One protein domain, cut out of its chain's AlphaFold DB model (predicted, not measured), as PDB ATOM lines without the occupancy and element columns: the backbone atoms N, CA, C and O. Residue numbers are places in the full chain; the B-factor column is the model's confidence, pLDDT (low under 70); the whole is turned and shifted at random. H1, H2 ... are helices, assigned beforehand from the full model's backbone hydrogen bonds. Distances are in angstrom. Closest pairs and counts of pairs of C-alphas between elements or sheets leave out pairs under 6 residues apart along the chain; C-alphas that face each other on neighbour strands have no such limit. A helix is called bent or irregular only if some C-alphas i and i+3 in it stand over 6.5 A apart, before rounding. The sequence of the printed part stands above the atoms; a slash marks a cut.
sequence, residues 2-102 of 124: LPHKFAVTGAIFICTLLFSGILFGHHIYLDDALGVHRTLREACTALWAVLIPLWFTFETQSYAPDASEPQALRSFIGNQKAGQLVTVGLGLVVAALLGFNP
ATOM      1  N   LEU A   2     189.110 145.640 181.589       59.69
ATOM      2  CA  LEU A   2     190.485 145.965 181.154       59.69
ATOM      3  C   LEU A   2     191.621 145.314 181.992       59.69
ATOM      4  O   LEU A   2     192.524 144.746 181.382       59.69
ATOM      5  N   PRO A   3     191.588 145.320 183.346       77.12
ATOM      6  CA  PRO A   3     192.708 144.807 184.146       77.12
ATOM      7  C   PRO A   3     192.889 143.288 184.031       77.12
ATOM      8  O   PRO A   3     194.015 142.808 184.008       77.12
ATOM      9  N   HIS A   4     191.794 142.539 183.872       79.50
ATOM     10  CA  HIS A   4     191.849 141.091 183.676       79.50
ATOM     11  C   HIS A   4     192.519 140.727 182.342       79.50
ATOM     12  O   HIS A   4     193.372 139.848 182.304       79.50
ATOM     13  N   LYS A   5     192.214 141.457 181.258       78.75
ATOM     14  CA  LYS A   5     192.851 141.228 179.950       78.75
ATOM     15  C   LYS A   5     194.365 141.434 180.011       78.75
ATOM     16  O   LYS A   5     195.096 140.581 179.527       78.75
ATOM     17  N   PHE A   6     194.833 142.513 180.643       85.62
ATOM     18  CA  PHE A   6     196.272 142.747 180.816       85.62
ATOM     19  C   PHE A   6     196.941 141.674 181.673       85.62
ATOM     20  O   PHE A   6     198.030 141.221 181.329       85.62
ATOM     21  N   ALA A   7     196.282 141.236 182.748       84.00
ATOM     22  CA  ALA A   7     196.800 140.182 183.611       84.00
ATOM     23  C   ALA A   7     196.928 138.848 182.850       84.00
ATOM     24  O   ALA A   7     197.980 138.215 182.899       84.00
ATOM     25  N   VAL A   8     195.914 138.476 182.059       84.12
ATOM     26  CA  VAL A   8     195.948 137.286 181.191       84.12
ATOM     27  C   VAL A   8     197.039 137.406 180.123       84.12
ATOM     28  O   VAL A   8     197.806 136.468 179.925       84.12
ATOM     29  N   THR A   9     197.171 138.557 179.455       86.38
ATOM     30  CA  THR A   9     198.241 138.776 178.466       86.38
ATOM     31  C   THR A   9     199.631 138.664 179.097       86.38
ATOM     32  O   THR A   9     200.510 138.024 178.521       86.38
ATOM     33  N   GLY A  10     199.824 139.227 180.291       87.06
ATOM     34  CA  GLY A  10     201.067 139.090 181.049       87.06
ATOM     35  C   GLY A  10     201.365 137.636 181.420       87.06
ATOM     36  O   GLY A  10     202.485 137.172 181.218       87.06
ATOM     37  N   ALA A  11     200.356 136.890 181.877       85.38
ATOM     38  CA  ALA A  11     200.491 135.470 182.195       85.38
ATOM     39  C   ALA A  11     200.885 134.639 180.962       85.38
ATOM     40  O   ALA A  11     201.786 133.803 181.051       85.38
ATOM     41  N   ILE A  12     200.281 134.908 179.799       86.50
ATOM     42  CA  ILE A  12     200.640 134.260 178.528       86.50
ATOM     43  C   ILE A  12     202.098 134.564 178.162       86.50
ATOM     44  O   ILE A  12     202.847 133.644 177.839       86.50
ATOM     45  N   PHE A  13     202.521 135.827 178.263       90.44
ATOM     46  CA  PHE A  13     203.893 136.235 177.954       90.44
ATOM     47  C   PHE A  13     204.922 135.539 178.863       90.44
ATOM     48  O   PHE A  13     205.905 134.969 178.379       90.44
ATOM     49  N   ILE A  14     204.664 135.494 180.173       89.69
ATOM     50  CA  ILE A  14     205.513 134.773 181.133       89.69
ATOM     51  C   ILE A  14     205.548 133.277 180.800       89.69
ATOM     52  O   ILE A  14     206.627 132.685 180.773       89.69
ATOM     53  N   CYS A  15     204.403 132.668 180.476       86.50
ATOM     54  CA  CYS A  15     204.354 131.266 180.068       86.50
ATOM     55  C   CYS A  15     205.214 131.003 178.828       86.50
ATOM     56  O   CYS A  15     205.979 130.044 178.821       86.50
ATOM     57  N   THR A  16     205.156 131.859 177.804       87.81
ATOM     58  CA  THR A  16     205.987 131.695 176.599       87.81
ATOM     59  C   THR A  16     207.482 131.834 176.875       87.81
ATOM     60  O   THR A  16     208.280 131.095 176.294       87.81
ATOM     61  N   LEU A  17     207.876 132.724 177.793       90.19
ATOM     62  CA  LEU A  17     209.269 132.850 178.223       90.19
ATOM     63  C   LEU A  17     209.735 131.593 178.965       90.19
ATOM     64  O   LEU A  17     210.795 131.055 178.649       90.19
ATOM     65  N   LEU A  18     208.917 131.083 179.892       88.56
ATOM     66  CA  LEU A  18     209.208 129.837 180.605       88.56
ATOM     67  C   LEU A  18     209.330 128.661 179.633       88.56
ATOM     68  O   LEU A  18     210.302 127.915 179.710       88.56
ATOM     69  N   PHE A  19     208.415 128.532 178.668       86.19
ATOM     70  CA  PHE A  19     208.479 127.486 177.644       86.19
ATOM     71  C   PHE A  19     209.741 127.572 176.793       86.19
ATOM     72  O   PHE A  19     210.378 126.554 176.530       86.19
ATOM     73  N   SER A  20     210.141 128.782 176.409       87.19
ATOM     74  CA  SER A  20     211.383 128.996 175.668       87.19
ATOM     75  C   SER A  20     212.600 128.563 176.494       87.19
ATOM     76  O   SER A  20     213.475 127.865 175.983       87.19
ATOM     77  N   GLY A  21     212.628 128.895 177.790       86.00
ATOM     78  CA  GLY A  21     213.664 128.441 178.720       86.00
ATOM     79  C   GLY A  21     213.686 126.921 178.912       86.00
ATOM     80  O   GLY A  21     214.759 126.325 178.937       86.00
ATOM     81  N   ILE A  22     212.522 126.266 178.961       86.25
ATOM     82  CA  ILE A  22     212.423 124.800 179.027       86.25
ATOM     83  C   ILE A  22     212.989 124.165 177.751       86.25
ATOM     84  O   ILE A  22     213.812 123.254 177.828       86.25
ATOM     85  N   LEU A  23     212.594 124.645 176.570       85.44
ATOM     86  CA  LEU A  23     213.018 124.052 175.301       85.44
ATOM     87  C   LEU A  23     214.512 124.279 175.037       85.44
ATOM     88  O   LEU A  23     215.245 123.320 174.789       85.44
ATOM     89  N   PHE A  24     214.987 125.519 175.160       86.75
ATOM     90  CA  PHE A  24     216.335 125.901 174.729       86.75
ATOM     91  C   PHE A  24     217.365 125.970 175.869       86.75
ATOM     92  O   PHE A  24     218.557 125.818 175.616       86.75
ATOM     93  N   GLY A  25     216.952 126.094 177.133       83.31
ATOM     94  CA  GLY A  25     217.833 126.370 178.282       83.31
ATOM     95  C   GLY A  25     218.652 125.198 178.837       83.31
ATOM     96  O   GLY A  25     219.096 125.266 179.978       83.31
ATOM     97  N   HIS A  26     218.850 124.119 178.078       81.88
ATOM     98  CA  HIS A  26     219.600 122.932 178.522       81.88
ATOM     99  C   HIS A  26     221.120 123.114 178.564       81.88
ATOM    100  O   HIS A  26     221.792 122.400 179.299       81.88
ATOM    101  N   HIS A  27     221.652 124.068 177.802       81.62
ATOM    102  CA  HIS A  27     223.082 124.392 177.782       81.62
ATOM    103  C   HIS A  27     223.431 125.642 178.598       81.62
ATOM    104  O   HIS A  27     224.594 126.026 178.663       81.62
ATOM    105  N   ILE A  28     222.433 126.291 179.204       83.19
ATOM    106  CA  ILE A  28     222.625 127.507 179.993       83.19
ATOM    107  C   ILE A  28     222.609 127.104 181.461       83.19
ATOM    108  O   ILE A  28     221.559 126.748 181.997       83.19
ATOM    109  N   TYR A  29     223.771 127.152 182.102       82.06
ATOM    110  CA  TYR A  29     223.900 126.934 183.538       82.06
ATOM    111  C   TYR A  29     223.657 128.246 184.277       82.06
ATOM    112  O   TYR A  29     224.130 129.301 183.863       82.06
ATOM    113  N   LEU A  30     222.908 128.182 185.376       79.75
ATOM    114  CA  LEU A  30     222.655 129.336 186.248       79.75
ATOM    115  C   LEU A  30     223.749 129.525 187.306       79.75
ATOM    116  O   LEU A  30     223.600 130.333 188.220       79.75
ATOM    117  N   ASP A  31     224.839 128.779 187.175       76.56
ATOM    118  CA  ASP A  31     225.885 128.677 188.177       76.56
ATOM    119  C   ASP A  31     226.630 130.001 188.363       76.56
ATOM    120  O   ASP A  31     226.705 130.527 189.470       76.56
ATOM    121  N   ASP A  32     227.033 130.624 187.255       65.19
ATOM    122  CA  ASP A  32     227.756 131.899 187.265       65.19
ATOM    123  C   ASP A  32     226.901 133.079 187.759       65.19
ATOM    124  O   ASP A  32     227.430 134.082 188.236       65.19
ATOM    125  N   ALA A  33     225.572 132.984 187.641       70.81
ATOM    126  CA  ALA A  33     224.656 134.077 187.968       70.81
ATOM    127  C   ALA A  33     224.036 133.958 189.369       70.81
ATOM    128  O   ALA A  33     223.753 134.974 190.002       70.81
ATOM    129  N   LEU A  34     223.773 132.734 189.834       68.62
ATOM    130  CA  LEU A  34     222.989 132.468 191.045       68.62
ATOM    131  C   LEU A  34     223.660 131.459 191.993       68.62
ATOM    132  O   LEU A  34     223.117 131.206 193.066       68.62
ATOM    133  N   GLY A  35     224.810 130.881 191.623       71.38
ATOM    134  CA  GLY A  35     225.525 129.882 192.428       71.38
ATOM    135  C   GLY A  35     224.776 128.554 192.576       71.38
ATOM    136  O   GLY A  35     225.015 127.802 193.521       71.38
ATOM    137  N   VAL A  36     223.816 128.285 191.688       71.44
ATOM    138  CA  VAL A  36     223.013 127.063 191.694       71.44
ATOM    139  C   VAL A  36     223.447 126.197 190.516       71.44
ATOM    140  O   VAL A  36     223.230 126.574 189.365       71.44
ATOM    141  N   HIS A  37     223.972 124.999 190.802       77.12
ATOM    142  CA  HIS A  37     224.263 123.942 189.819       77.12
ATOM    143  C   HIS A  37     222.971 123.359 189.214       77.12
ATOM    144  O   HIS A  37     222.611 122.199 189.430       77.12
ATOM    145  N   ARG A  38     222.224 124.185 188.483       77.88
ATOM    146  CA  ARG A  38     221.025 123.815 187.731       77.88
ATOM    147  C   ARG A  38     221.019 124.536 186.393       77.88
ATOM    148  O   ARG A  38     221.524 125.652 186.248       77.88
ATOM    149  N   THR A  39     220.428 123.886 185.406       85.94
ATOM    150  CA  THR A  39     220.210 124.474 184.084       85.94
ATOM    151  C   THR A  39     219.030 125.446 184.115       85.94
ATOM    152  O   THR A  39     218.088 125.288 184.900       85.94
ATOM    153  N   LEU A  40     219.034 126.432 183.218       85.81
ATOM    154  CA  LEU A  40     217.896 127.327 183.006       85.81
ATOM    155  C   LEU A  40     216.619 126.527 182.706       85.81
ATOM    156  O   LEU A  40     215.546 126.879 183.190       85.81
ATOM    157  N   ARG A  41     216.742 125.405 181.983       86.62
ATOM    158  CA  ARG A  41     215.640 124.462 181.744       86.62
ATOM    159  C   ARG A  41     215.014 123.959 183.046       86.62
ATOM    160  O   ARG A  41     213.790 123.992 183.172       86.62
ATOM    161  N   GLU A  42     215.813 123.475 183.993       83.12
ATOM    162  CA  GLU A  42     215.305 122.949 185.270       83.12
ATOM    163  C   GLU A  42     214.614 124.045 186.085       83.12
ATOM    164  O   GLU A  42     213.513 123.830 186.592       83.12
ATOM    165  N   ALA A  43     215.210 125.240 186.144       87.19
ATOM    166  CA  ALA A  43     214.620 126.383 186.834       87.19
ATOM    167  C   ALA A  43     213.286 126.813 186.201       87.19
ATOM    168  O   ALA A  43     212.295 126.987 186.908       87.19
ATOM    169  N   CYS A  44     213.224 126.927 184.869       89.25
ATOM    170  CA  CYS A  44     211.991 127.270 184.162       89.25
ATOM    171  C   CYS A  44     210.916 126.185 184.307       89.25
ATOM    172  O   CYS A  44     209.746 126.523 184.467       89.25
ATOM    173  N   THR A  45     211.296 124.903 184.309       85.69
ATOM    174  CA  THR A  45     210.361 123.786 184.534       85.69
ATOM    175  C   THR A  45     209.770 123.843 185.942       85.69
ATOM    176  O   THR A  45     208.555 123.740 186.108       85.69
ATOM    177  N   ALA A  46     210.610 124.067 186.957       85.94
ATOM    178  CA  ALA A  46     210.172 124.190 188.345       85.94
ATOM    179  C   ALA A  46     209.267 125.415 188.552       85.94
ATOM    180  O   ALA A  46     208.198 125.303 189.151       85.94
ATOM    181  N   LEU A  47     209.653 126.573 188.003       89.62
ATOM    182  CA  LEU A  47     208.837 127.785 188.052       89.62
ATOM    183  C   LEU A  47     207.494 127.583 187.356       89.62
ATOM    184  O   LEU A  47     206.467 127.976 187.898       89.62
ATOM    185  N   TRP A  48     207.478 126.938 186.190       88.06
ATOM    186  CA  TRP A  48     206.242 126.637 185.476       88.06
ATOM    187  C   TRP A  48     205.307 125.741 186.301       88.06
ATOM    188  O   TRP A  48     204.122 126.049 186.428       88.06
ATOM    189  N   ALA A  49     205.841 124.698 186.944       84.56
ATOM    190  CA  ALA A  49     205.061 123.786 187.781       84.56
ATOM    191  C   ALA A  49     204.403 124.472 188.995       84.56
ATOM    192  O   ALA A  49     203.350 124.027 189.448       84.56
ATOM    193  N   VAL A  50     204.990 125.559 189.508       88.12
ATOM    194  CA  VAL A  50     204.455 126.321 190.652       88.12
ATOM    195  C   VAL A  50     203.552 127.473 190.204       88.12
ATOM    196  O   VAL A  50     202.472 127.672 190.762       88.12
ATOM    197  N   LEU A  51     203.973 128.240 189.196       88.44
ATOM    198  CA  LEU A  51     203.287 129.460 188.772       88.44
ATOM    199  C   LEU A  51     201.951 129.175 188.086       88.44
ATOM    200  O   LEU A  51     201.018 129.958 188.247       88.44
ATOM    201  N   ILE A  52     201.830 128.062 187.360       87.81
ATOM    202  CA  ILE A  52     200.582 127.701 186.681       87.81
ATOM    203  C   ILE A  52     199.434 127.456 187.682       87.81
ATOM    204  O   ILE A  52     198.406 128.129 187.566       87.81
ATOM    205  N   PRO A  53     199.554 126.559 188.687       85.81
ATOM    206  CA  PRO A  53     198.504 126.388 189.696       85.81
ATOM    207  C   PRO A  53     198.215 127.669 190.487       85.81
ATOM    208  O   PRO A  53     197.055 127.971 190.792       85.81
ATOM    209  N   LEU A  54     199.264 128.441 190.797       88.69
ATOM    210  CA  LEU A  54     199.139 129.713 191.508       88.69
ATOM    211  C   LEU A  54     198.296 130.714 190.707       88.69
ATOM    212  O   LEU A  54     197.411 131.355 191.271       88.69
ATOM    213  N   TRP A  55     198.522 130.807 189.393       89.88
ATOM    214  CA  TRP A  55     197.764 131.684 188.505       89.88
ATOM    215  C   TRP A  55     196.270 131.350 188.510       89.88
ATOM    216  O   TRP A  55     195.456 132.244 188.730       89.88
ATOM    217  N   PHE A  56     195.895 130.076 188.353       88.19
ATOM    218  CA  PHE A  56     194.481 129.676 188.382       88.19
ATOM    219  C   PHE A  56     193.809 129.988 189.725       88.19
ATOM    220  O   PHE A  56     192.646 130.408 189.758       88.19
ATOM    221  N   THR A  57     194.548 129.825 190.826       88.44
ATOM    222  CA  THR A  57     194.076 130.164 192.176       88.44
ATOM    223  C   THR A  57     193.839 131.668 192.307       88.44
ATOM    224  O   THR A  57     192.754 132.094 192.704       88.44
ATOM    225  N   PHE A  58     194.826 132.477 191.914       89.19
ATOM    226  CA  PHE A  58     194.739 133.936 191.941       89.19
ATOM    227  C   PHE A  58     193.611 134.466 191.050       89.19
ATOM    228  O   PHE A  58     192.854 135.348 191.458       89.19
ATOM    229  N   GLU A  59     193.473 133.909 189.846       87.88
ATOM    230  CA  GLU A  59     192.445 134.299 188.888       87.88
ATOM    231  C   GLU A  59     191.040 134.032 189.439       87.88
ATOM    232  O   GLU A  59     190.169 134.895 189.337       87.88
ATOM    233  N   THR A  60     190.839 132.885 190.094       87.69
ATOM    234  CA  THR A  60     189.566 132.550 190.746       87.69
ATOM    235  C   THR A  60     189.243 133.523 191.876       87.69
ATOM    236  O   THR A  60     188.111 133.973 191.993       87.69
ATOM    237  N   GLN A  61     190.223 133.886 192.703       87.44
ATOM    238  CA  GLN A  61     189.987 134.795 193.830       87.44
ATOM    239  C   GLN A  61     189.744 136.243 193.394       87.44
ATOM    240  O   GLN A  61     188.971 136.953 194.033       87.44
ATOM    241  N   SER A  62     190.403 136.686 192.322       87.25
ATOM    242  CA  SER A  62     190.426 138.102 191.937       87.25
ATOM    243  C   SER A  62     189.418 138.462 190.848       87.25
ATOM    244  O   SER A  62     189.036 139.625 190.732       87.25
ATOM    245  N   TYR A  63     189.023 137.494 190.016       86.44
ATOM    246  CA  TYR A  63     188.230 137.749 188.810       86.44
ATOM    247  C   TYR A  63     187.007 136.839 188.655       86.44
ATOM    248  O   TYR A  63     186.335 136.933 187.626       86.44
ATOM    249  N   ALA A  64     186.693 135.982 189.635       86.38
ATOM    250  CA  ALA A  64     185.464 135.197 189.582       86.38
ATOM    251  C   ALA A  64     184.228 136.120 189.509       86.38
ATOM    252  O   ALA A  64     184.140 137.086 190.273       86.38
ATOM    253  N   PRO A  65     183.269 135.836 188.607       85.00
ATOM    254  CA  PRO A  65     181.989 136.532 188.573       85.00
ATOM    255  C   PRO A  65     181.212 136.349 189.880       85.00
ATOM    256  O   PRO A  65     181.317 135.304 190.524       85.00
ATOM    257  N   ASP A  66     180.398 137.341 190.235       85.69
ATOM    258  CA  ASP A  66     179.555 137.280 191.430       85.69
ATOM    259  C   ASP A  66     178.493 136.167 191.312       85.69
ATOM    260  O   ASP A  66     178.031 135.810 190.222       85.69
ATOM    261  N   ALA A  67     178.070 135.621 192.452       81.25
ATOM    262  CA  ALA A  67     177.052 134.580 192.543       81.25
ATOM    263  C   ALA A  67     175.672 135.051 192.045       81.25
ATOM    264  O   ALA A  67     174.825 134.222 191.703       81.25
ATOM    265  N   SER A  68     175.455 136.367 191.955       86.38
ATOM    266  CA  SER A  68     174.273 136.974 191.335       86.38
ATOM    267  C   SER A  68     174.186 136.743 189.821       86.38
ATOM    268  O   SER A  68     173.104 136.885 189.252       86.38
ATOM    269  N   GLU A  69     175.281 136.350 189.158       86.19
ATOM    270  CA  GLU A  69     175.346 136.102 187.712       86.19
ATOM    271  C   GLU A  69     175.675 134.628 187.387       86.19
ATOM    272  O   GLU A  69     176.763 134.288 186.906       86.19
ATOM    273  N   PRO A  70     174.720 133.697 187.574       85.31
ATOM    274  CA  PRO A  70     174.979 132.256 187.496       85.31
ATOM    275  C   PRO A  70     175.345 131.753 186.092       85.31
ATOM    276  O   PRO A  70     175.851 130.639 185.938       85.31
ATOM    277  N   GLN A  71     175.052 132.516 185.036       89.12
ATOM    278  CA  GLN A  71     175.501 132.184 183.680       89.12
ATOM    279  C   GLN A  71     176.979 132.542 183.484       89.12
ATOM    280  O   GLN A  71     177.749 131.682 183.056       89.12
ATOM    281  N   ALA A  72     177.393 133.749 183.882       84.81
ATOM    282  CA  ALA A  72     178.783 134.191 183.798       84.81
ATOM    283  C   ALA A  72     179.708 133.311 184.652       84.81
ATOM    284  O   ALA A  72     180.761 132.882 184.179       84.81
ATOM    285  N   LEU A  73     179.276 132.953 185.865       86.56
ATOM    286  CA  LEU A  73     180.024 132.064 186.754       86.56
ATOM    287  C   LEU A  73     180.219 130.660 186.155       86.56
ATOM    288  O   LEU A  73     181.314 130.101 186.217       86.56
ATOM    289  N   ARG A  74     179.184 130.091 185.517       89.00
ATOM    290  CA  ARG A  74     179.292 128.785 184.840       89.00
ATOM    291  C   ARG A  74     180.274 128.824 183.673       89.00
ATOM    292  O   ARG A  74     181.094 127.914 183.551       89.00
ATOM    293  N   SER A  75     180.225 129.872 182.853       88.56
ATOM    294  CA  SER A  75     181.184 130.068 181.762       88.56
ATOM    295  C   SER A  75     182.612 130.250 182.283       88.56
ATOM    296  O   SER A  75     183.534 129.650 181.735       88.56
ATOM    297  N   PHE A  76     182.801 131.003 183.369       88.81
ATOM    298  CA  PHE A  76     184.106 131.187 184.009       88.81
ATOM    299  C   PHE A  76     184.698 129.860 184.501       88.81
ATOM    300  O   PHE A  76     185.824 129.520 184.143       88.81
ATOM    301  N   ILE A  77     183.919 129.060 185.238       88.50
ATOM    302  CA  ILE A  77     184.350 127.737 185.721       88.50
ATOM    303  C   ILE A  77     184.671 126.801 184.547       88.50
ATOM    304  O   ILE A  77     185.653 126.059 184.598       88.50
ATOM    305  N   GLY A  78     183.860 126.827 183.484       89.19
ATOM    306  CA  GLY A  78     184.110 126.046 182.271       89.19
ATOM    307  C   GLY A  78     185.450 126.398 181.620       89.19
ATOM    308  O   GLY A  78     186.249 125.506 181.331       89.19
ATOM    309  N   ASN A  79     185.729 127.693 181.468       87.81
ATOM    310  CA  ASN A  79     186.976 128.187 180.882       87.81
ATOM    311  C   ASN A  79     188.196 127.881 181.764       87.81
ATOM    312  O   ASN A  79     189.230 127.464 181.245       87.81
ATOM    313  N   GLN A  80     188.065 128.005 183.086       88.00
ATOM    314  CA  GLN A  80     189.101 127.617 184.048       88.00
ATOM    315  C   GLN A  80     189.465 126.134 183.926       88.00
ATOM    316  O   GLN A  80     190.640 125.794 183.791       88.00
ATOM    317  N   LYS A  81     188.465 125.242 183.888       88.31
ATOM    318  CA  LYS A  81     188.697 123.798 183.709       88.31
ATOM    319  C   LYS A  81     189.368 123.486 182.375       88.31
ATOM    320  O   LYS A  81     190.290 122.675 182.332       88.31
ATOM    321  N   ALA A  82     188.932 124.130 181.292       89.12
ATOM    322  CA  ALA A  82     189.556 123.963 179.984       89.12
ATOM    323  C   ALA A  82     191.030 124.407 180.003       89.12
ATOM    324  O   ALA A  82     191.897 123.665 179.544       89.12
ATOM    325  N   GLY A  83     191.329 125.566 180.598       86.06
ATOM    326  CA  GLY A  83     192.698 126.064 180.753       86.06
ATOM    327  C   GLY A  83     193.587 125.120 181.568       86.06
ATOM    328  O   GLY A  83     194.719 124.839 181.171       86.06
ATOM    329  N   GLN A  84     193.065 124.572 182.668       86.88
ATOM    330  CA  GLN A  84     193.775 123.582 183.483       86.88
ATOM    331  C   GLN A  84     194.101 122.320 182.679       86.88
ATOM    332  O   GLN A  84     195.249 121.879 182.681       86.88
ATOM    333  N   LEU A  85     193.129 121.772 181.940       87.94
ATOM    334  CA  LEU A  85     193.333 120.583 181.105       87.94
ATOM    335  C   LEU A  85     194.388 120.810 180.018       87.94
ATOM    336  O   LEU A  85     195.265 119.967 179.837       87.94
ATOM    337  N   VAL A  86     194.337 121.956 179.332       87.69
ATOM    338  CA  VAL A  86     195.337 122.323 178.317       87.69
ATOM    339  C   VAL A  86     196.728 122.393 178.938       87.69
ATOM    340  O   VAL A  86     197.685 121.856 178.383       87.69
ATOM    341  N   THR A  87     196.843 123.010 180.112       84.81
ATOM    342  CA  THR A  87     198.146 123.214 180.746       84.81
ATOM    343  C   THR A  87     198.725 121.908 181.292       84.81
ATOM    344  O   THR A  87     199.912 121.648 181.110       84.81
ATOM    345  N   VAL A  88     197.895 121.037 181.874       85.06
ATOM    346  CA  VAL A  88     198.295 119.676 182.273       85.06
ATOM    347  C   VAL A  88     198.732 118.857 181.061       85.06
ATOM    348  O   VAL A  88     199.782 118.219 181.106       85.06
ATOM    349  N   GLY A  89     197.973 118.906 179.962       85.81
ATOM    350  CA  GLY A  89     198.332 118.228 178.716       85.81
ATOM    351  C   GLY A  89     199.686 118.691 178.181       85.81
ATOM    352  O   GLY A  89     200.526 117.873 177.813       85.81
ATOM    353  N   LEU A  90     199.944 119.996 178.217       82.62
ATOM    354  CA  LEU A  90     201.225 120.559 177.807       82.62
ATOM    355  C   LEU A  90     202.369 120.133 178.742       82.62
ATOM    356  O   LEU A  90     203.451 119.795 178.269       82.62
ATOM    357  N   GLY A  91     202.116 120.062 180.052       82.44
ATOM    358  CA  GLY A  91     203.059 119.515 181.030       82.44
ATOM    359  C   GLY A  91     203.406 118.050 180.771       82.44
ATOM    360  O   GLY A  91     204.574 117.680 180.841       82.44
ATOM    361  N   LEU A  92     202.421 117.228 180.399       83.00
ATOM    362  CA  LEU A  92     202.641 115.831 180.004       83.00
ATOM    363  C   LEU A  92     203.504 115.722 178.745       83.00
ATOM    364  O   LEU A  92     204.411 114.894 178.700       83.00
ATOM    365  N   VAL A  93     203.267 116.574 177.743       83.50
ATOM    366  CA  VAL A  93     204.099 116.627 176.530       83.50
ATOM    367  C   VAL A  93     205.535 117.006 176.879       83.50
ATOM    368  O   VAL A  93     206.467 116.339 176.435       83.50
ATOM    369  N   VAL A  94     205.730 118.033 177.713       78.69
ATOM    370  CA  VAL A  94     207.062 118.425 178.194       78.69
ATOM    371  C   VAL A  94     207.721 117.276 178.953       78.69
ATOM    372  O   VAL A  94     208.874 116.959 178.679       78.69
ATOM    373  N   ALA A  95     207.001 116.605 179.853       76.38
ATOM    374  CA  ALA A  95     207.538 115.485 180.616       76.38
ATOM    375  C   ALA A  95     207.976 114.318 179.714       76.38
ATOM    376  O   ALA A  95     209.064 113.771 179.898       76.38
ATOM    377  N   ALA A  96     207.167 113.988 178.701       79.81
ATOM    378  CA  ALA A  96     207.484 112.964 177.711       79.81
ATOM    379  C   ALA A  96     208.712 113.339 176.864       79.81
ATOM    380  O   ALA A  96     209.599 112.510 176.673       79.81
ATOM    381  N   LEU A  97     208.804 114.593 176.400       74.88
ATOM    382  CA  LEU A  97     209.943 115.094 175.616       74.88
ATOM    383  C   LEU A  97     211.243 115.142 176.422       74.88
ATOM    384  O   LEU A  97     212.320 114.926 175.872       74.88
ATOM    385  N   LEU A  98     211.150 115.428 177.719       71.88
ATOM    386  CA  LEU A  98     212.293 115.437 178.627       71.88
ATOM    387  C   LEU A  98     212.698 114.031 179.089       71.88
ATOM    388  O   LEU A  98     213.699 113.894 179.788       71.88
ATOM    389  N   GLY A  99     211.956 112.993 178.693       68.25
ATOM    390  CA  GLY A  99     212.275 111.615 179.041       68.25
ATOM    391  C   GLY A  99     212.121 111.323 180.531       68.25
ATOM    392  O   GLY A  99     212.834 110.460 181.042       68.25
ATOM    393  N   PHE A 100     211.209 112.012 181.235       61.69
ATOM    394  CA  PHE A 100     210.818 111.611 182.586       61.69
ATOM    395  C   PHE A 100     210.191 110.219 182.510       61.69
ATOM    396  O   PHE A 100     209.002 110.061 182.238       61.69
ATOM    397  N   ASN A 101     211.017 109.195 182.704       49.22
ATOM    398  CA  ASN A 101     210.585 107.820 182.809       49.22
ATOM    399  C   ASN A 101     210.344 107.535 184.297       49.22
ATOM    400  O   ASN A 101     211.313 107.340 185.030       49.22
ATOM    401  N   PRO A 102     209.088 107.499 184.780       51.66
ATOM    402  CA  PRO A 102     208.801 107.230 186.191       51.66
ATOM    403  C   PRO A 102     209.301 105.852 186.672       51.66
ATOM    404  O   PRO A 102     209.291 105.587 187.870       51.66
TER     405      PRO A 102
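What this domain is: This is residues 2 to 102 of the 124 residues of an uncharacterized protein of Sphingomonas kyeonggiensis (UniProt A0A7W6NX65). Three long helices run nearly along one line in alternating directions: H1 and H3 side by side and opposite ways, with H4 running alongside H3 more loosely and reaching past its end. The small helix H2 sits in the loop that joins H1 to H3 at one end of the long axis, and residues 66 to 71, between H3 and H4 and into H4, stick out at the other end. The printed part has 101 residues with four named helices, in the order H1, H2, H3, H4, and no named strand; the class is all helix. The whole is loose, with a radius of gyration of the C-alphas of 16.6 A, and its outline is flat, spanning 53 by 30 by 16 A.

How they stand to each other: The longest helix is H4, residues 70 to 97. It only just touches H3, residues 40 to 63, with 3 pairs of C-alphas within 8 A. The closest C-alphas are those of Phe 56 and Gln 80, 7.2 A apart. H3 touches H4 with residues 52 to 56 alone, and H4 touches H3 with residues 80 to 87 alone. The two run opposite ways at a shallow tilt of 7 degrees and form a helical hairpin. H3 has a kink of 29 degrees near residue 53; it is neither bent nor irregular, but only just: C-alphas 49 and 52 are 6.0 A apart. H3 also touches H1, residues 2 to 24, with 18 pairs of C-alphas within 8 A, the closest being those of Ile 22 and Arg 41 at 4.2 A. They run opposite ways at a shallow tilt of 17 degrees. H1 and H4 are only just apart, at 8.4 A. H2, residues 31 to 34, is apart from H1, H3 and H4. In H1 and H4 every O i to N i+4 pair is within hydrogen-bond range; in H3 19 of 20 are, and H2 is too short for such a pair.

Where its parts are: H4 is 40.7 A from first to last C-alpha, and C-alpha 97 lies at (209.943, 115.094, 175.616). H3 is 32.0 A long, with C-alpha 40 at (217.896, 127.327, 183.006). H1 is 33.3 A long and begins with C-alpha 2 at (190.485, 145.965, 181.154). H2, four residues, is 5.6 A long.

The domain as a whole: The two C-alphas farthest apart are those of Asp 32 and Ser 68, at 53.9 A. The printed part has no cut. The link from H2 to H3 is tight, and those from H1 to H2 and from H3 to H4 are short. The mean pLDDT of the printed part is 83.2; residues 2, 32, 34 and 99 to 102 are under 70.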